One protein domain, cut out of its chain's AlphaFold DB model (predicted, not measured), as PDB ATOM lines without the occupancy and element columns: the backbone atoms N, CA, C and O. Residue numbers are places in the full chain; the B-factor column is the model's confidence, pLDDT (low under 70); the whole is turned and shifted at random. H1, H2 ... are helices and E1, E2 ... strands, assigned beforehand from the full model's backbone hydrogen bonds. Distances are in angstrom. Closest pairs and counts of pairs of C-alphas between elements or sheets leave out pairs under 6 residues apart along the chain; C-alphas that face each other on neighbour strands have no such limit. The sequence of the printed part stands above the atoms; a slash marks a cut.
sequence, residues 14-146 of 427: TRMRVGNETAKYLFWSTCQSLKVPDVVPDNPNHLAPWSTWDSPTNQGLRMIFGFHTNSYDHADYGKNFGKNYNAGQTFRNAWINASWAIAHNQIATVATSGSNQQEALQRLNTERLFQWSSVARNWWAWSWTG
ATOM      1  N   THR A  14     167.132 172.670 217.662       83.25
ATOM      2  CA  THR A  14     167.702 173.375 216.494       83.25
ATOM      3  C   THR A  14     166.817 173.291 215.243       83.25
ATOM      4  O   THR A  14     166.888 174.149 214.359       83.25
ATOM      5  N   ARG A  15     165.932 172.290 215.185       83.06
ATOM      6  CA  ARG A  15     164.980 172.045 214.092       83.06
ATOM      7  C   ARG A  15     163.559 172.523 214.402       83.06
ATOM      8  O   ARG A  15     162.644 172.231 213.642       83.06
ATOM      9  N   MET A  16     163.360 173.227 215.511       87.19
ATOM     10  CA  MET A  16     162.053 173.713 215.947       87.19
ATOM     11  C   MET A  16     161.962 175.232 215.820       87.19
ATOM     12  O   MET A  16     162.969 175.935 215.902       87.19
ATOM     13  N   ARG A  17     160.743 175.737 215.642       89.81
ATOM     14  CA  ARG A  17     160.374 177.152 215.765       89.81
ATOM     15  C   ARG A  17     159.081 177.190 216.562       89.81
ATOM     16  O   ARG A  17     158.086 176.624 216.122       89.81
ATOM     17  N   VAL A  18     159.125 177.735 217.772       89.88
ATOM     18  CA  VAL A  18     158.022 177.628 218.734       89.88
ATOM     19  C   VAL A  18     157.777 178.954 219.436       89.88
ATOM     20  O   VAL A  18     158.703 179.613 219.899       89.88
ATOM     21  N   GLY A  19     156.507 179.324 219.557       88.94
ATOM     22  CA  GLY A  19     156.058 180.471 220.343       88.94
ATOM     23  C   GLY A  19     155.903 181.797 219.603       88.94
ATOM     24  O   GLY A  19     155.674 182.812 220.259       88.94
ATOM     25  N   ASN A  20     155.949 181.784 218.267       87.44
ATOM     26  CA  ASN A  20     155.581 182.915 217.407       87.44
ATOM     27  C   ASN A  20     154.086 183.273 217.472       87.44
ATOM     28  O   ASN A  20     153.750 184.445 217.357       87.44
ATOM     29  N   GLU A  21     153.203 182.293 217.688       86.31
ATOM     30  CA  GLU A  21     151.744 182.490 217.730       86.31
ATOM     31  C   GLU A  21     151.175 182.316 219.147       86.31
ATOM     32  O   GLU A  21     151.471 183.117 220.029       86.31
ATOM     33  N   THR A  22     150.364 181.286 219.404       87.19
ATOM     34  CA  THR A  22     149.605 181.116 220.658       87.19
ATOM     35  C   THR A  22     150.334 180.289 221.716       87.19
ATOM     36  O   THR A  22     150.064 180.435 222.907       87.19
ATOM     37  N   ALA A  23     151.288 179.441 221.322       91.31
ATOM     38  CA  ALA A  23     152.053 178.626 222.259       91.31
ATOM     39  C   ALA A  23     152.977 179.507 223.118       91.31
ATOM     40  O   ALA A  23     153.923 180.100 222.607       91.31
ATOM     41  N   LYS A  24     152.724 179.599 224.428       95.19
ATOM     42  CA  LYS A  24     153.557 180.383 225.367       95.19
ATOM     43  C   LYS A  24     154.222 179.561 226.458       95.19
ATOM     44  O   LYS A  24     155.190 180.020 227.055       95.19
ATOM     45  N   TYR A  25     153.748 178.345 226.682       95.06
ATOM     46  CA  TYR A  25     154.273 177.432 227.685       95.06
ATOM     47  C   TYR A  25     154.553 176.109 227.006       95.06
ATOM     48  O   TYR A  25     153.695 175.588 226.295       95.06
ATOM     49  N   LEU A  26     155.752 175.584 227.214       93.38
ATOM     50  CA  LEU A  26     156.191 174.367 226.559       93.38
ATOM     51  C   LEU A  26     156.632 173.347 227.601       93.38
ATOM     52  O   LEU A  26     157.629 173.552 228.287       93.38
ATOM     53  N   PHE A  27     155.877 172.256 227.709       92.12
ATOM     54  CA  PHE A  27     156.154 171.159 228.632       92.12
ATOM     55  C   PHE A  27     156.742 169.973 227.871       92.12
ATOM     56  O   PHE A  27     156.062 169.346 227.059       92.12
ATOM     57  N   TRP A  28     157.997 169.639 228.162       86.94
ATOM     58  CA  TRP A  28     158.706 168.525 227.552       86.94
ATOM     59  C   TRP A  28     158.966 167.404 228.552       86.94
ATOM     60  O   TRP A  28     159.863 167.481 229.386       86.94
ATOM     61  N   SER A  29     158.258 166.285 228.388       77.50
ATOM     62  CA  SER A  29     158.643 165.007 229.008       77.50
ATOM     63  C   SER A  29     159.660 164.247 228.137       77.50
ATOM     64  O   SER A  29     159.528 163.057 227.844       77.50
ATOM     65  N   THR A  30     160.689 164.956 227.666       78.94
ATOM     66  CA  THR A  30     161.768 164.401 226.837       78.94
ATOM     67  C   THR A  30     163.116 164.546 227.534       78.94
ATOM     68  O   THR A  30     163.324 165.440 228.359       78.94
ATOM     69  N   CYS A  31     164.018 163.620 227.221       85.88
ATOM     70  CA  CYS A  31     165.342 163.527 227.815       85.88
ATOM     71  C   CYS A  31     166.201 164.716 227.402       85.88
ATOM     72  O   CYS A  31     166.189 165.105 226.236       85.88
ATOM     73  N   GLN A  32     166.965 165.264 228.348       84.75
ATOM     74  CA  GLN A  32     167.970 166.293 228.080       84.75
ATOM     75  C   GLN A  32     167.428 167.561 227.396       84.75
ATOM     76  O   GLN A  32     168.167 168.292 226.734       84.75
ATOM     77  N   SER A  33     166.135 167.823 227.569       87.69
ATOM     78  CA  SER A  33     165.403 168.905 226.926       87.69
ATOM     79  C   SER A  33     165.760 170.289 227.443       87.69
ATOM     80  O   SER A  33     165.482 171.249 226.741       87.69
ATOM     81  N   LEU A  34     166.356 170.443 228.628       89.69
ATOM     82  CA  LEU A  34     166.667 171.758 229.188       89.69
ATOM     83  C   LEU A  34     167.950 171.703 230.025       89.69
ATOM     84  O   LEU A  34     167.950 171.218 231.153       89.69
ATOM     85  N   LYS A  35     169.063 172.166 229.450       86.12
ATOM     86  CA  LYS A  35     170.394 172.084 230.069       86.12
ATOM     87  C   LYS A  35     170.618 173.197 231.101       86.12
ATOM     88  O   LYS A  35     170.107 174.302 230.955       86.12
ATOM     89  N   VAL A  36     171.409 172.886 232.127       85.75
ATOM     90  CA  VAL A  36     171.790 173.751 233.263       85.75
ATOM     91  C   VAL A  36     173.240 173.423 233.643       85.75
ATOM     92  O   VAL A  36     173.701 172.341 233.262       85.75
ATOM     93  N   PRO A  37     173.962 174.301 234.358       73.06
ATOM     94  CA  PRO A  37     175.412 174.162 234.527       73.06
ATOM     95  C   PRO A  37     175.877 173.127 235.565       73.06
ATOM     96  O   PRO A  37     177.030 173.152 235.974       73.06
ATOM     97  N   ASP A  38     175.042 172.165 235.942       62.03
ATOM     98  CA  ASP A  38     175.274 171.300 237.101       62.03
ATOM     99  C   ASP A  38     175.283 169.811 236.700       62.03
ATOM    100  O   ASP A  38     174.207 169.230 236.619       62.03
ATOM    101  N   VAL A  39     176.472 169.239 236.388       50.62
ATOM    102  CA  VAL A  39     176.881 167.808 236.590       50.62
ATOM    103  C   VAL A  39     178.390 167.525 236.360       50.62
ATOM    104  O   VAL A  39     178.805 166.376 236.497       50.62
ATOM    105  N   VAL A  40     179.240 168.493 235.989       44.94
ATOM    106  CA  VAL A  40     180.681 168.222 235.774       44.94
ATOM    107  C   VAL A  40     181.516 169.340 236.413       44.94
ATOM    108  O   VAL A  40     181.313 170.492 236.029       44.94
ATOM    109  N   PRO A  41     182.432 169.027 237.359       40.34
ATOM    110  CA  PRO A  41     183.372 169.993 237.950       40.34
ATOM    111  C   PRO A  41     184.182 170.769 236.900       40.34
ATOM    112  O   PRO A  41     184.529 171.923 237.120       40.34
ATOM    113  N   ASP A  42     184.373 170.161 235.730       44.25
ATOM    114  CA  ASP A  42     184.976 170.744 234.537       44.25
ATOM    115  C   ASP A  42     183.929 170.868 233.416       44.25
ATOM    116  O   ASP A  42     183.919 170.085 232.465       44.25
ATOM    117  N   ASN A  43     182.995 171.819 233.522       47.12
ATOM    118  CA  ASN A  43     182.088 172.155 232.419       47.12
ATOM    119  C   ASN A  43     182.599 173.393 231.651       47.12
ATOM    120  O   ASN A  43     182.153 174.508 231.935       47.12
ATOM    121  N   PRO A  44     183.486 173.234 230.650       44.94
ATOM    122  CA  PRO A  44     184.066 174.352 229.899       44.94
ATOM    123  C   PRO A  44     183.053 175.110 229.020       44.94
ATOM    124  O   PRO A  44     183.397 176.132 228.434       44.94
ATOM    125  N   ASN A  45     181.809 174.628 228.899       52.62
ATOM    126  CA  ASN A  45     180.855 175.099 227.891       52.62
ATOM    127  C   ASN A  45     179.776 176.061 228.417       52.62
ATOM    128  O   ASN A  45     178.929 176.479 227.626       52.62
ATOM    129  N   HIS A  46     179.758 176.395 229.716       63.06
ATOM    130  CA  HIS A  46     178.742 177.280 230.318       63.06
ATOM    131  C   HIS A  46     177.297 176.895 229.914       63.06
ATOM    132  O   HIS A  46     176.526 177.719 229.408       63.06
ATOM    133  N   LEU A  47     176.936 175.610 230.071       78.50
ATOM    134  CA  LEU A  47     175.610 175.103 229.689       78.50
ATOM    135  C   LEU A  47     174.498 175.829 230.456       78.50
ATOM    136  O   LEU A  47     174.512 175.895 231.680       78.50
ATOM    137  N   ALA A  48     173.495 176.306 229.728       85.00
ATOM    138  CA  ALA A  48     172.340 177.013 230.272       85.00
ATOM    139  C   ALA A  48     171.145 176.840 229.323       85.00
ATOM    140  O   ALA A  48     171.340 176.466 228.169       85.00
ATOM    141  N   PRO A  49     169.902 177.126 229.735       88.31
ATOM    142  CA  PRO A  49     168.713 176.863 228.917       88.31
ATOM    143  C   PRO A  49     168.761 177.418 227.486       88.31
ATOM    144  O   PRO A  49     168.261 176.787 226.551       88.31
ATOM    145  N   TRP A  50     169.422 178.561 227.292       86.69
ATOM    146  CA  TRP A  50     169.646 179.158 225.977       86.69
ATOM    147  C   TRP A  50     170.514 178.297 225.048       86.69
ATOM    148  O   TRP A  50     170.363 178.376 223.835       86.69
ATOM    149  N   SER A  51     171.384 177.419 225.560       81.75
ATOM    150  CA  SER A  51     172.172 176.518 224.706       81.75
ATOM    151  C   SER A  51     171.281 175.524 223.964       81.75
ATOM    152  O   SER A  51     171.687 174.984 222.941       81.75
ATOM    153  N   THR A  52     170.070 175.289 224.476       82.50
ATOM    154  CA  THR A  52     169.075 174.419 223.852       82.50
ATOM    155  C   THR A  52     167.980 175.220 223.144       82.50
ATOM    156  O   THR A  52     167.562 174.813 222.066       82.50
ATOM    157  N   TRP A  53     167.510 176.338 223.706       90.25
ATOM    158  CA  TRP A  53     166.262 176.987 223.264       90.25
ATOM    159  C   TRP A  53     166.391 178.415 222.755       90.25
ATOM    160  O   TRP A  53     165.369 179.024 222.445       90.25
ATOM    161  N   ASP A  54     167.591 178.975 222.672       86.00
ATOM    162  CA  ASP A  54     167.750 180.328 222.143       86.00
ATOM    163  C   ASP A  54     167.390 180.423 220.646       86.00
ATOM    164  O   ASP A  54     166.941 179.465 220.008       86.00
ATOM    165  N   SER A  55     167.528 181.620 220.084       78.50
ATOM    166  CA  SER A  55     167.281 181.907 218.678       78.50
ATOM    167  C   SER A  55     168.009 180.914 217.756       78.50
ATOM    168  O   SER A  55     169.186 180.625 217.978       78.50
ATOM    169  N   PRO A  56     167.354 180.407 216.697       84.44
ATOM    170  CA  PRO A  56     166.032 180.798 216.190       84.44
ATOM    171  C   PRO A  56     164.839 180.021 216.787       84.44
ATOM    172  O   PRO A  56     163.720 180.178 216.301       84.44
ATOM    173  N   THR A  57     165.047 179.169 217.796       90.00
ATOM    174  CA  THR A  57     164.051 178.180 218.236       90.00
ATOM    175  C   THR A  57     162.911 178.769 219.058       90.00
ATOM    176  O   THR A  57     161.747 178.625 218.676       90.00
ATOM    177  N   ASN A  58     163.214 179.410 220.190       91.31
ATOM    178  CA  ASN A  58     162.208 180.130 220.963       91.31
ATOM    179  C   ASN A  58     161.866 181.424 220.212       91.31
ATOM    180  O   ASN A  58     162.750 182.224 219.946       91.31
ATOM    181  N   GLN A  59     160.598 181.636 219.871       92.31
ATOM    182  CA  GLN A  59     160.091 182.813 219.159       92.31
ATOM    183  C   GLN A  59     159.124 183.656 220.008       92.31
ATOM    184  O   GLN A  59     158.521 184.592 219.494       92.31
ATOM    185  N   GLY A  60     159.003 183.364 221.306       93.38
ATOM    186  CA  GLY A  60     158.127 184.107 222.220       93.38
ATOM    187  C   GLY A  60     157.550 183.287 223.378       93.38
ATOM    188  O   GLY A  60     156.517 183.669 223.928       93.38
ATOM    189  N   LEU A  61     158.168 182.158 223.734       94.56
ATOM    190  CA  LEU A  61     157.785 181.332 224.878       94.56
ATOM    191  C   LEU A  61     158.067 182.058 226.189       94.56
ATOM    192  O   LEU A  61     159.162 182.570 226.395       94.56
ATOM    193  N   ARG A  62     157.098 182.009 227.098       95.56
ATOM    194  CA  ARG A  62     157.186 182.521 228.467       95.56
ATOM    195  C   ARG A  62     157.963 181.586 229.373       95.56
ATOM    196  O   ARG A  62     158.821 182.039 230.128       95.56
ATOM    197  N   MET A  63     157.647 180.293 229.303       96.75
ATOM    198  CA  MET A  63     158.274 179.270 230.134       96.75
ATOM    199  C   MET A  63     158.465 177.959 229.374       96.75
ATOM    200  O   MET A  63     157.621 177.547 228.571       96.75
ATOM    201  N   ILE A  64     159.572 177.290 229.677       96.06
ATOM    202  CA  ILE A  64     159.927 175.966 229.180       96.06
ATOM    203  C   ILE A  64     160.157 175.069 230.391       96.06
ATOM    204  O   ILE A  64     160.905 175.425 231.301       96.06
ATOM    205  N   PHE A  65     159.522 173.906 230.385       96.44
ATOM    206  CA  PHE A  65     159.616 172.893 231.426       96.44
ATOM    207  C   PHE A  65     160.217 171.640 230.806       96.44
ATOM    208  O   PHE A  65     159.743 171.175 229.769       96.44
ATOM    209  N   GLY A  66     161.270 171.105 231.410       94.06
ATOM    210  CA  GLY A  66     161.984 169.964 230.852       94.06
ATOM    211  C   GLY A  66     162.930 169.320 231.849       94.06
ATOM    212  O   GLY A  66     162.753 169.443 233.064       94.06
ATOM    213  N   PHE A  67     163.935 168.633 231.312       91.06
ATOM    214  CA  PHE A  67     164.912 167.873 232.081       91.06
ATOM    215  C   PHE A  67     166.331 168.130 231.597       91.06
ATOM    216  O   PHE A  67     166.594 168.132 230.393       91.06
ATOM    217  N   HIS A  68     167.264 168.250 232.533       88.38
ATOM    218  CA  HIS A  68     168.689 168.222 232.222       88.38
ATOM    219  C   HIS A  68     169.164 166.797 231.873       88.38
ATOM    220  O   HIS A  68     169.971 166.603 230.955       88.38
ATOM    221  N   THR A  69     168.630 165.801 232.586       86.75
ATOM    222  CA  THR A  69     168.963 164.371 232.474       86.75
ATOM    223  C   THR A  69     168.001 163.616 231.552       86.75
ATOM    224  O   THR A  69     167.035 164.174 231.026       86.75
ATOM    225  N   ASN A  70     168.230 162.309 231.386       86.62
ATOM    226  CA  ASN A  70     167.211 161.408 230.852       86.62
ATOM    227  C   ASN A  70     166.008 161.375 231.803       86.62
ATOM    228  O   ASN A  70     166.178 161.280 233.022       86.62
ATOM    229  N   SER A  71     164.805 161.501 231.244       88.94
ATOM    230  CA  SER A  71     163.558 161.478 232.006       88.94
ATOM    231  C   SER A  71     162.952 160.081 232.022       88.94
ATOM    232  O   SER A  71     163.157 159.283 231.101       88.94
ATOM    233  N   TYR A  72     162.161 159.801 233.052       90.38
ATOM    234  CA  TYR A  72     161.404 158.555 233.131       90.38
ATOM    235  C   TYR A  72     160.225 158.568 232.167       90.38
ATOM    236  O   TYR A  72     159.621 159.621 231.934       90.38
ATOM    237  N   ASP A  73     159.902 157.413 231.594       88.00
ATOM    238  CA  ASP A  73     158.673 157.219 230.836       88.00
ATOM    239  C   ASP A  73     157.531 156.967 231.815       88.00
ATOM    240  O   ASP A  73     157.465 155.919 232.453       88.00
ATOM    241  N   HIS A  74     156.699 157.981 232.037       88.31
ATOM    242  CA  HIS A  74     155.646 157.913 233.042       88.31
ATOM    243  C   HIS A  74     154.487 158.833 232.668       88.31
ATOM    244  O   HIS A  74     154.685 159.998 232.323       88.31
ATOM    245  N   ALA A  75     153.260 158.337 232.803       89.38
ATOM    246  CA  ALA A  75     152.054 159.086 232.448       89.38
ATOM    247  C   ALA A  75     151.682 160.216 233.437       89.38
ATOM    248  O   ALA A  75     150.890 161.095 233.101       89.38
ATOM    249  N   ASP A  76     152.261 160.244 234.643       92.06
ATOM    250  CA  ASP A  76     151.741 161.049 235.756       92.06
ATOM    251  C   ASP A  76     152.375 162.443 235.861       92.06
ATOM    252  O   ASP A  76     152.027 163.188 236.775       92.06
ATOM    253  N   TYR A  77     153.257 162.856 234.937       93.00
ATOM    254  CA  TYR A  77     153.852 164.206 234.988       93.00
ATOM    255  C   TYR A  77     152.768 165.292 235.017       93.00
ATOM    256  O   TYR A  77     152.805 166.179 235.867       93.00
ATOM    257  N   GLY A  78     151.775 165.195 234.126       93.69
ATOM    258  CA  GLY A  78     150.669 166.152 234.054       93.69
ATOM    259  C   GLY A  78     149.757 166.094 235.281       93.69
ATOM    260  O   GLY A  78     149.430 167.132 235.853       93.69
ATOM    261  N   LYS A  79     149.404 164.882 235.735       92.88
ATOM    262  CA  LYS A  79     148.597 164.664 236.947       92.88
ATOM    263  C   LYS A  79     149.268 165.276 238.177       92.88
ATOM    264  O   LYS A  79     148.642 166.041 238.909       92.88
ATOM    265  N   ASN A  80     150.549 164.980 238.387       93.62
ATOM    266  CA  ASN A  80     151.307 165.489 239.523       93.62
ATOM    267  C   ASN A  80     151.523 167.005 239.420       93.62
ATOM    268  O   ASN A  80     151.455 167.691 240.441       93.62
ATOM    269  N   PHE A  81     151.728 167.550 238.214       95.38
ATOM    270  CA  PHE A  81     151.792 168.998 238.002       95.38
ATOM    271  C   PHE A  81     150.479 169.662 238.419       95.38
ATOM    272  O   PHE A  81     150.504 170.599 239.212       95.38
ATOM    273  N   GLY A  82     149.339 169.129 237.967       91.94
ATOM    274  CA  GLY A  82     148.009 169.607 238.344       91.94
ATOM    275  C   GLY A  82     147.781 169.582 239.857       91.94
ATOM    276  O   GLY A  82     147.376 170.597 240.419       91.94
ATOM    277  N   LYS A  83     148.128 168.473 240.532       89.75
ATOM    278  CA  LYS A  83     148.040 168.360 242.001       89.75
ATOM    279  C   LYS A  83     148.842 169.463 242.710       89.75
ATOM    280  O   LYS A  83     148.299 170.170 243.553       89.75
ATOM    281  N   ASN A  84     150.113 169.659 242.348       91.31
ATOM    282  CA  ASN A  84     150.957 170.689 242.972       91.31
ATOM    283  C   ASN A  84     150.500 172.121 242.621       91.31
ATOM    284  O   ASN A  84     150.532 173.017 243.466       91.31
ATOM    285  N   TYR A  85     150.046 172.348 241.389       91.50
ATOM    286  CA  TYR A  85     149.525 173.638 240.936       91.50
ATOM    287  C   TYR A  85     148.254 174.046 241.705       91.50
ATOM    288  O   TYR A  85     148.171 175.165 242.234       91.50
ATOM    289  N   ASN A  86     147.305 173.114 241.852       87.38
ATOM    290  CA  ASN A  86     146.088 173.297 242.647       87.38
ATOM    291  C   ASN A  86     146.407 173.525 244.135       87.38
ATOM    292  O   ASN A  86     145.700 174.280 244.809       87.38
ATOM    293  N   ALA A  87     147.525 172.971 244.620       85.19
ATOM    294  CA  ALA A  87     148.036 173.167 245.977       85.19
ATOM    295  C   ALA A  87     148.590 174.562 246.284       85.19
ATOM    296  O   ALA A  87     148.989 174.822 247.416       85.19
ATOM    297  N   GLY A  88     148.574 175.496 245.332       85.50
ATOM    298  CA  GLY A  88     149.062 176.849 245.595       85.50
ATOM    299  C   GLY A  88     150.424 177.155 244.983       85.50
ATOM    300  O   GLY A  88     150.896 178.283 245.111       85.50
ATOM    301  N   GLN A  89     151.066 176.188 244.334       91.38
ATOM    302  CA  GLN A  89     152.442 176.357 243.887       91.38
ATOM    303  C   GLN A  89     152.542 177.169 242.587       91.38
ATOM    304  O   GLN A  89     151.622 177.204 241.764       91.38
ATOM    305  N   THR A  90     153.689 177.830 242.408       94.44
ATOM    306  CA  THR A  90     154.103 178.450 241.139       94.44
ATOM    307  C   THR A  90     154.310 177.385 240.073       94.44
ATOM    308  O   THR A  90     154.564 176.226 240.409       94.44
ATOM    309  N   PHE A  91     154.253 177.747 238.789       97.31
ATOM    310  CA  PHE A  91     154.525 176.780 237.721       97.31
ATOM    311  C   PHE A  91     155.901 176.115 237.876       97.31
ATOM    312  O   PHE A  91     156.031 174.908 237.672       97.31
ATOM    313  N   ARG A  92     156.908 176.884 238.314       96.62
ATOM    314  CA  ARG A  92     158.250 176.393 238.652       96.62
ATOM    315  C   ARG A  92     158.207 175.265 239.685       96.62
ATOM    316  O   ARG A  92     158.675 174.161 239.413       96.62
ATOM    317  N   ASN A  93     157.631 175.543 240.854       94.94
ATOM    318  CA  ASN A  93     157.595 174.593 241.964       94.94
ATOM    319  C   ASN A  93     156.715 173.384 241.629       94.94
ATOM    320  O   ASN A  93     157.109 172.251 241.898       94.94
ATOM    321  N   ALA A  94     155.578 173.611 240.963       95.38
ATOM    322  CA  ALA A  94     154.674 172.544 240.561       95.38
ATOM    323  C   ALA A  94     155.348 171.542 239.618       95.38
ATOM    324  O   ALA A  94     155.195 170.340 239.811       95.38
ATOM    325  N   TRP A  95     156.137 172.005 238.641       97.00
ATOM    326  CA  TRP A  95     156.881 171.119 237.738       97.00
ATOM    327  C   TRP A  95     157.998 170.345 238.439       97.00
ATOM    328  O   TRP A  95     158.113 169.128 238.260       97.00
ATOM    329  N   ILE A  96     158.805 171.036 239.251       95.00
ATOM    330  CA  ILE A  96     159.908 170.426 240.002       95.00
ATOM    331  C   ILE A  96     159.375 169.332 240.936       95.00
ATOM    332  O   ILE A  96     159.849 168.195 240.898       95.00
ATOM    333  N   ASN A  97     158.339 169.637 241.719       93.94
ATOM    334  CA  ASN A  97     157.748 168.681 242.654       93.94
ATOM    335  C   ASN A  97     157.007 167.545 241.939       93.94
ATOM    336  O   ASN A  97     157.096 166.396 242.371       93.94
ATOM    337  N   ALA A  98     156.337 167.821 240.818       94.62
ATOM    338  CA  ALA A  98     155.680 166.787 240.023       94.62
ATOM    339  C   ALA A  98     156.662 165.768 239.441       94.62
ATOM    340  O   ALA A  98     156.395 164.565 239.444       94.62
ATOM    341  N   SER A  99     157.804 166.255 238.966       94.62
ATOM    342  CA  SER A  99     158.874 165.418 238.431       94.62
ATOM    343  C   SER A  99     159.560 164.609 239.530       94.62
ATOM    344  O   SER A  99     159.864 163.432 239.329       94.62
ATOM    345  N   TRP A 100     159.746 165.210 240.709       91.94
ATOM    346  CA  TRP A 100     160.285 164.526 241.885       91.94
ATOM    347  C   TRP A 100     159.387 163.378 242.355       91.94
ATOM    348  O   TRP A 100     159.873 162.303 242.687       91.94
ATOM    349  N   ALA A 101     158.066 163.560 242.305       92.38
ATOM    350  CA  ALA A 101     157.109 162.511 242.653       92.38
ATOM    351  C   ALA A 101     157.203 161.263 241.745       92.38
ATOM    352  O   ALA A 101     156.700 160.201 242.107       92.38
ATOM    353  N   ILE A 102     157.844 161.366 240.576       92.75
ATOM    354  CA  ILE A 102     158.061 160.239 239.658       92.75
ATOM    355  C   ILE A 102     159.404 159.566 239.931       92.75
ATOM    356  O   ILE A 102     159.481 158.342 240.081       92.75
ATOM    357  N   ALA A 103     160.478 160.349 240.002       90.06
ATOM    358  CA  ALA A 103     161.808 159.825 240.253       90.06
ATOM    359  C   ALA A 103     162.726 160.863 240.891       90.06
ATOM    360  O   ALA A 103     162.693 162.043 240.550       90.06
ATOM    361  N   HIS A 104     163.571 160.379 241.803       88.12
ATOM    362  CA  HIS A 104     164.498 161.197 242.584       88.12
ATOM    363  C   HIS A 104     165.868 161.343 241.924       88.12
ATOM    364  O   HIS A 104     166.740 161.974 242.487       88.12
ATOM    365  N   ASN A 105     166.077 160.755 240.748       84.25
ATOM    366  CA  ASN A 105     167.356 160.724 240.036       84.25
ATOM    367  C   ASN A 105     167.266 161.333 238.626       84.25
ATOM    368  O   ASN A 105     168.078 161.039 237.744       84.25
ATOM    369  N   GLN A 106     166.259 162.177 238.414       87.31
ATOM    370  CA  GLN A 106     166.134 163.026 237.241       87.31
ATOM    371  C   GLN A 106     166.173 164.488 237.669       87.31
ATOM    372  O   GLN A 106     165.610 164.853 238.699       87.31
ATOM    373  N   ILE A 107     166.826 165.321 236.868       90.25
ATOM    374  CA  ILE A 107     166.959 166.747 237.151       90.25
ATOM    375  C   ILE A 107     165.907 167.482 236.335       90.25
ATOM    376  O   ILE A 107     166.058 167.660 235.124       90.25
ATOM    377  N   ALA A 108     164.825 167.865 237.008       93.31
ATOM    378  CA  ALA A 108     163.774 168.681 236.423       93.31
ATOM    379  C   ALA A 108     164.225 170.138 236.382       93.31
ATOM    380  O   ALA A 108     164.772 170.656 237.355       93.31
ATOM    381  N   THR A 109     163.964 170.804 235.265       94.56
ATOM    382  CA  THR A 109     164.376 172.185 235.032       94.56
ATOM    383  C   THR A 109     163.202 172.994 234.506       94.56
ATOM    384  O   THR A 109     162.401 172.513 233.701       94.56
ATOM    385  N   VAL A 110     163.122 174.245 234.944       97.06
ATOM    386  CA  VAL A 110     162.204 175.254 234.422       97.06
ATOM    387  C   VAL A 110     163.011 176.472 234.026       97.06
ATOM    388  O   VAL A 110     163.814 176.953 234.818       97.06
ATOM    389  N   ALA A 111     162.788 176.981 232.823       96.88
ATOM    390  CA  ALA A 111     163.410 178.199 232.333       96.88
ATOM    391  C   ALA A 111     162.351 179.180 231.848       96.88
ATOM    392  O   ALA A 111     161.306 178.795 231.328       96.88
ATOM    393  N   THR A 112     162.652 180.458 231.997       96.75
ATOM    394  CA  THR A 112     161.842 181.577 231.530       96.75
ATOM    395  C   THR A 112     162.742 182.562 230.812       96.75
ATOM    396  O   THR A 112     163.948 182.594 231.071       96.75
ATOM    397  N   SER A 113     162.162 183.370 229.932       93.44
ATOM    398  CA  SER A 113     162.863 184.490 229.315       93.44
ATOM    399  C   SER A 113     162.086 185.789 229.478       93.44
ATOM    400  O   SER A 113     160.889 185.747 229.752       93.44
ATOM    401  N   GLY A 114     162.750 186.932 229.339       94.06
ATOM    402  CA  GLY A 114     162.152 188.264 229.419       94.06
ATOM    403  C   GLY A 114     163.010 189.328 228.737       94.06
ATOM    404  O   GLY A 114     164.095 189.042 228.232       94.06
ATOM    405  N   SER A 115     162.517 190.566 228.719       94.31
ATOM    406  CA  SER A 115     163.249 191.729 228.191       94.31
ATOM    407  C   SER A 115     164.429 192.139 229.074       94.31
ATOM    408  O   SER A 115     165.392 192.725 228.595       94.31
ATOM    409  N   ASN A 116     164.363 191.816 230.364       94.50
ATOM    410  CA  ASN A 116     165.389 192.119 231.347       94.50
ATOM    411  C   ASN A 116     165.380 191.083 232.482       94.50
ATOM    412  O   ASN A 116     164.497 190.220 232.566       94.50
ATOM    413  N   GLN A 117     166.368 191.195 233.371       94.56
ATOM    414  CA  GLN A 117     166.554 190.303 234.512       94.56
ATOM    415  C   GLN A 117     165.341 190.232 235.437       94.56
ATOM    416  O   GLN A 117     164.908 189.137 235.801       94.56
ATOM    417  N   GLN A 118     164.790 191.388 235.807       95.31
ATOM    418  CA  GLN A 118     163.670 191.472 236.736       95.31
ATOM    419  C   GLN A 118     162.444 190.747 236.179       95.31
ATOM    420  O   GLN A 118     161.817 189.968 236.894       95.31
ATOM    421  N   GLU A 119     162.131 190.952 234.900       96.25
ATOM    422  CA  GLU A 119     160.986 190.323 234.247       96.25
ATOM    423  C   GLU A 119     161.121 188.792 234.203       96.25
ATOM    424  O   GLU A 119     160.176 188.076 234.544       96.25
ATOM    425  N   ALA A 120     162.298 188.281 233.823       96.44
ATOM    426  CA  ALA A 120     162.558 186.843 233.778       96.44
ATOM    427  C   ALA A 120     162.475 186.206 235.181       96.44
ATOM    428  O   ALA A 120     161.791 185.201 235.372       96.44
ATOM    429  N   LEU A 121     163.104 186.817 236.193       96.50
ATOM    430  CA  LEU A 121     163.057 186.314 237.570       96.50
ATOM    431  C   LEU A 121     161.648 186.369 238.162       96.50
ATOM    432  O   LEU A 121     161.199 185.391 238.755       96.50
ATOM    433  N   GLN A 122     160.927 187.479 237.988       95.88
ATOM    434  CA  GLN A 122     159.551 187.607 238.469       95.88
ATOM    435  C   GLN A 122     158.678 186.499 237.878       95.88
ATOM    436  O   GLN A 122     157.965 185.814 238.607       95.88
ATOM    437  N   ARG A 123     158.794 186.260 236.569       96.62
ATOM    438  CA  ARG A 123     158.065 185.194 235.887       96.62
ATOM    439  C   ARG A 123     158.344 183.823 236.496       96.62
ATOM    440  O   ARG A 123     157.411 183.142 236.919       96.62
ATOM    441  N   LEU A 124     159.619 183.455 236.598       97.12
ATOM    442  CA  LEU A 124     160.048 182.189 237.189       97.12
ATOM    443  C   LEU A 124     159.524 182.010 238.625       97.12
ATOM    444  O   LEU A 124     159.149 180.905 239.017       97.12
ATOM    445  N   ASN A 125     159.487 183.094 239.399       95.44
ATOM    446  CA  ASN A 125     159.226 183.055 240.835       95.44
ATOM    447  C   ASN A 125     157.755 183.202 241.215       95.44
ATOM    448  O   ASN A 125     157.395 182.797 242.316       95.44
ATOM    449  N   THR A 126     156.908 183.777 240.356       94.38
ATOM    450  CA  THR A 126     155.528 184.120 240.741       94.38
ATOM    451  C   THR A 126     154.460 183.622 239.780       94.38
ATOM    452  O   THR A 126     153.289 183.602 240.156       94.38
ATOM    453  N   GLU A 127     154.799 183.249 238.541       96.31
ATOM    454  CA  GLU A 127     153.771 182.933 237.547       96.31
ATOM    455  C   GLU A 127     152.985 181.663 237.923       96.31
ATOM    456  O   GLU A 127     153.532 180.598 238.233       96.31
ATOM    457  N   ARG A 128     151.659 181.830 237.936       94.56
ATOM    458  CA  ARG A 128     150.653 180.804 238.246       94.56
ATOM    459  C   ARG A 128     149.475 180.826 237.288       94.56
ATOM    460  O   ARG A 128     148.687 179.900 237.274       94.56
ATOM    461  N   LEU A 129     149.313 181.885 236.510       94.75
ATOM    462  CA  LEU A 129     148.217 182.001 235.561       94.75
ATOM    463  C   LEU A 129     148.807 181.938 234.165       94.75
ATOM    464  O   LEU A 129     149.808 182.597 233.896       94.75
ATOM    465  N   PHE A 130     148.190 181.149 233.288       93.88
ATOM    466  CA  PHE A 130     148.590 181.117 231.891       93.88
ATOM    467  C   PHE A 130     148.319 182.479 231.245       93.88
ATOM    468  O   PHE A 130     147.295 183.116 231.484       93.88
ATOM    469  N   GLN A 131     149.270 182.920 230.432       93.50
ATOM    470  CA  GLN A 131     149.298 184.230 229.788       93.50
ATOM    471  C   GLN A 131     149.640 184.050 228.314       93.50
ATOM    472  O   GLN A 131     150.503 183.244 227.968       93.50
ATOM    473  N   TRP A 132     149.000 184.830 227.454       91.69
ATOM    474  CA  TRP A 132     149.080 184.641 226.003       91.69
ATOM    475  C   TRP A 132     150.054 185.597 225.310       91.69
ATOM    476  O   TRP A 132     150.320 185.445 224.121       91.69
ATOM    477  N   SER A 133     150.620 186.562 226.038       91.69
ATOM    478  CA  SER A 133     151.591 187.502 225.482       91.69
ATOM    479  C   SER A 133     152.962 186.858 225.276       91.69
ATOM    480  O   SER A 133     153.493 186.179 226.165       91.69
ATOM    481  N   SER A 134     153.535 187.103 224.094       93.12
ATOM    482  CA  SER A 134     154.933 186.798 223.783       93.12
ATOM    483  C   SER A 134     155.875 187.554 224.713       93.12
ATOM    484  O   SER A 134     155.560 188.654 225.168       93.12
ATOM    485  N   VAL A 135     157.050 186.979 224.948       93.56
ATOM    486  CA  VAL A 135     158.115 187.616 225.730       93.56
ATOM    487  C   VAL A 135     159.395 187.704 224.920       93.56
ATOM    488  O   VAL A 135     159.656 186.886 224.034       93.56
ATOM    489  N   ALA A 136     160.200 188.708 225.247       92.25
ATOM    490  CA  ALA A 136     161.548 188.830 224.724       92.25
ATOM    491  C   ALA A 136     162.463 187.727 225.293       92.25
ATOM    492  O   ALA A 136     162.121 187.027 226.253       92.25
ATOM    493  N   ARG A 137     163.629 187.552 224.664       91.00
ATOM    494  CA  ARG A 137     164.629 186.530 225.031       91.00
ATOM    495  C   ARG A 137     165.958 187.126 225.480       91.00
ATOM    496  O   ARG A 137     166.951 186.413 225.584       91.00
ATOM    497  N   ASN A 138     165.944 188.426 225.736       92.19
ATOM    498  CA  ASN A 138     167.098 189.231 226.094       92.19
ATOM    499  C   ASN A 138     167.706 188.749 227.408       92.19
ATOM    500  O   ASN A 138     168.916 188.773 227.577       92.19
ATOM    501  N   TRP A 139     166.878 188.261 228.327       94.38
ATOM    502  CA  TRP A 139     167.313 187.671 229.582       94.38
ATOM    503  C   TRP A 139     166.623 186.341 229.834       94.38
ATOM    504  O   TRP A 139     165.470 186.156 229.449       94.38
ATOM    505  N   TRP A 140     167.307 185.437 230.526       95.12
ATOM    506  CA  TRP A 140     166.801 184.138 230.943       95.12
ATOM    507  C   TRP A 140     166.981 183.946 232.443       95.12
ATOM    508  O   TRP A 140     167.985 184.361 233.017       95.12
ATOM    509  N   ALA A 141     166.022 183.276 233.070       96.06
ATOM    510  CA  ALA A 141     166.112 182.819 234.450       96.06
ATOM    511  C   ALA A 141     165.616 181.379 234.530       96.06
ATOM    512  O   ALA A 141     164.604 181.038 233.909       96.06
ATOM    513  N   TRP A 142     166.304 180.532 235.289       96.00
ATOM    514  CA  TRP A 142     165.942 179.128 235.436       96.00
ATOM    515  C   TRP A 142     166.146 178.600 236.842       96.00
ATOM    516  O   TRP A 142     166.871 179.163 237.660       96.00
ATOM    517  N   SER A 143     165.459 177.495 237.108       95.56
ATOM    518  CA  SER A 143     165.536 176.751 238.352       95.56
ATOM    519  C   SER A 143     165.521 175.256 238.074       95.56
ATOM    520  O   SER A 143     164.886 174.802 237.118       95.56
ATOM    521  N   TRP A 144     166.239 174.493 238.890       93.75
ATOM    522  CA  TRP A 144     166.305 173.041 238.791       93.75
ATOM    523  C   TRP A 144     166.469 172.401 240.166       93.75
ATOM    524  O   TRP A 144     166.852 173.056 241.132       93.75
ATOM    525  N   THR A 145     166.189 171.105 240.255       89.06
ATOM    526  CA  THR A 145     166.610 170.298 241.406       89.06
ATOM    527  C   THR A 145     168.123 170.102 241.333       89.06
ATOM    528  O   THR A 145     168.584 169.453 240.395       89.06
ATOM    529  N   GLY A 146     168.886 170.671 242.270       76.31
ATOM    530  CA  GLY A 146     170.351 170.584 242.273       76.31
ATOM    531  C   GLY A 146     170.877 169.150 242.356       76.31
ATOM    532  O   GLY A 146     170.135 168.229 242.710       76.31
TER     533      GLY A 146
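What this domain is: This is residues 14 to 146 of the 427 residues of an uncharacterized protein of Siphonobacter sp. BAB-5404 (UniProt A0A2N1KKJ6). Four strands, E1 to E4, stand side by side in a twisted sheet; two helices, H3 and H4, pack on one face of it, and H2 packs on H3. A long loop in residues 28 to 49 reaches as far as 24 A from the mean of the C-alphas. The printed part has 133 residues, with four named helices and four named strands in the order E1 H1 E2 H2 H3 E3 H4 E4; the sheet runs E1 E2 E3 E4 and is mixed. The class is mixed, helices and strands, with under half of the residues in named elements. The whole is compact, with a radius of gyration of the C-alphas of 14.0 A and spans of 39 by 33 by 28 A.

How they stand to each other: E1, residues 25 to 27, is an edge strand and the parallel neighbour of E2, residues 63 to 67; N 65 and O 26 are 2.8 A apart, within hydrogen-bond range. H1, residues 50 to 53, only grazes the sheet; E1, H1 and E2 form a strand-helix-strand unit, two parallel neighbour strands with a helix between them in the chain, and its crossover is right-handed. H2, residues 77 to 86, is not on the sheet but touches H3, residues 91 to 100, at a steep tilt of 49 degrees, opposite ways; their closest C-alphas, of Asn 80 and Ala 98, are 4.6 A apart. E3, residues 108 to 114, is antiparallel to E2, with N 64 and O 111 within hydrogen-bond range at 2.8 A. H3 is on the sheet at a height of 7.9 A and runs along the strands, at 4 degrees to E3 on the local plane; its closest C-alpha pair with E3 is Ile 96 and Ala 108, 5.5 A. H4, residues 117 to 126, is on the same face, at a height of 7.2 A, in two layers with H3 and the sheet. H4 lies over E3 and the edge strand E4, residues 139 to 145; the closest C-alphas of H4 and E4, of Ala 120 and Ala 141, are 5.4 A apart. E4 is antiparallel to E3, with N 112 and O 141 within hydrogen-bond range at 2.8 A. In H2, H3 and H4 every O i to N i+4 pair is within hydrogen-bond range; H1 is too short for such a pair.

Where its parts are: E1 begins at C-alpha 25, (154.273, 177.432, 227.685). E2 is 13.3 A long, H2 and H3 14.2 A each, E3 20.9 A, H4 14.1 A and E4 21.0 A, from first to last C-alpha. E4 ends at C-alpha 145, (166.610, 170.298, 241.406).

The domain as a whole: The two C-alphas farthest apart, of Pro 44 and Asn 86, are 40.1 A apart. The printed part has no cut; the links E1 to H1 and H4 to E4 are long. The mean pLDDT of the printed part is 88.2, and residues 38 to 46 are under 70.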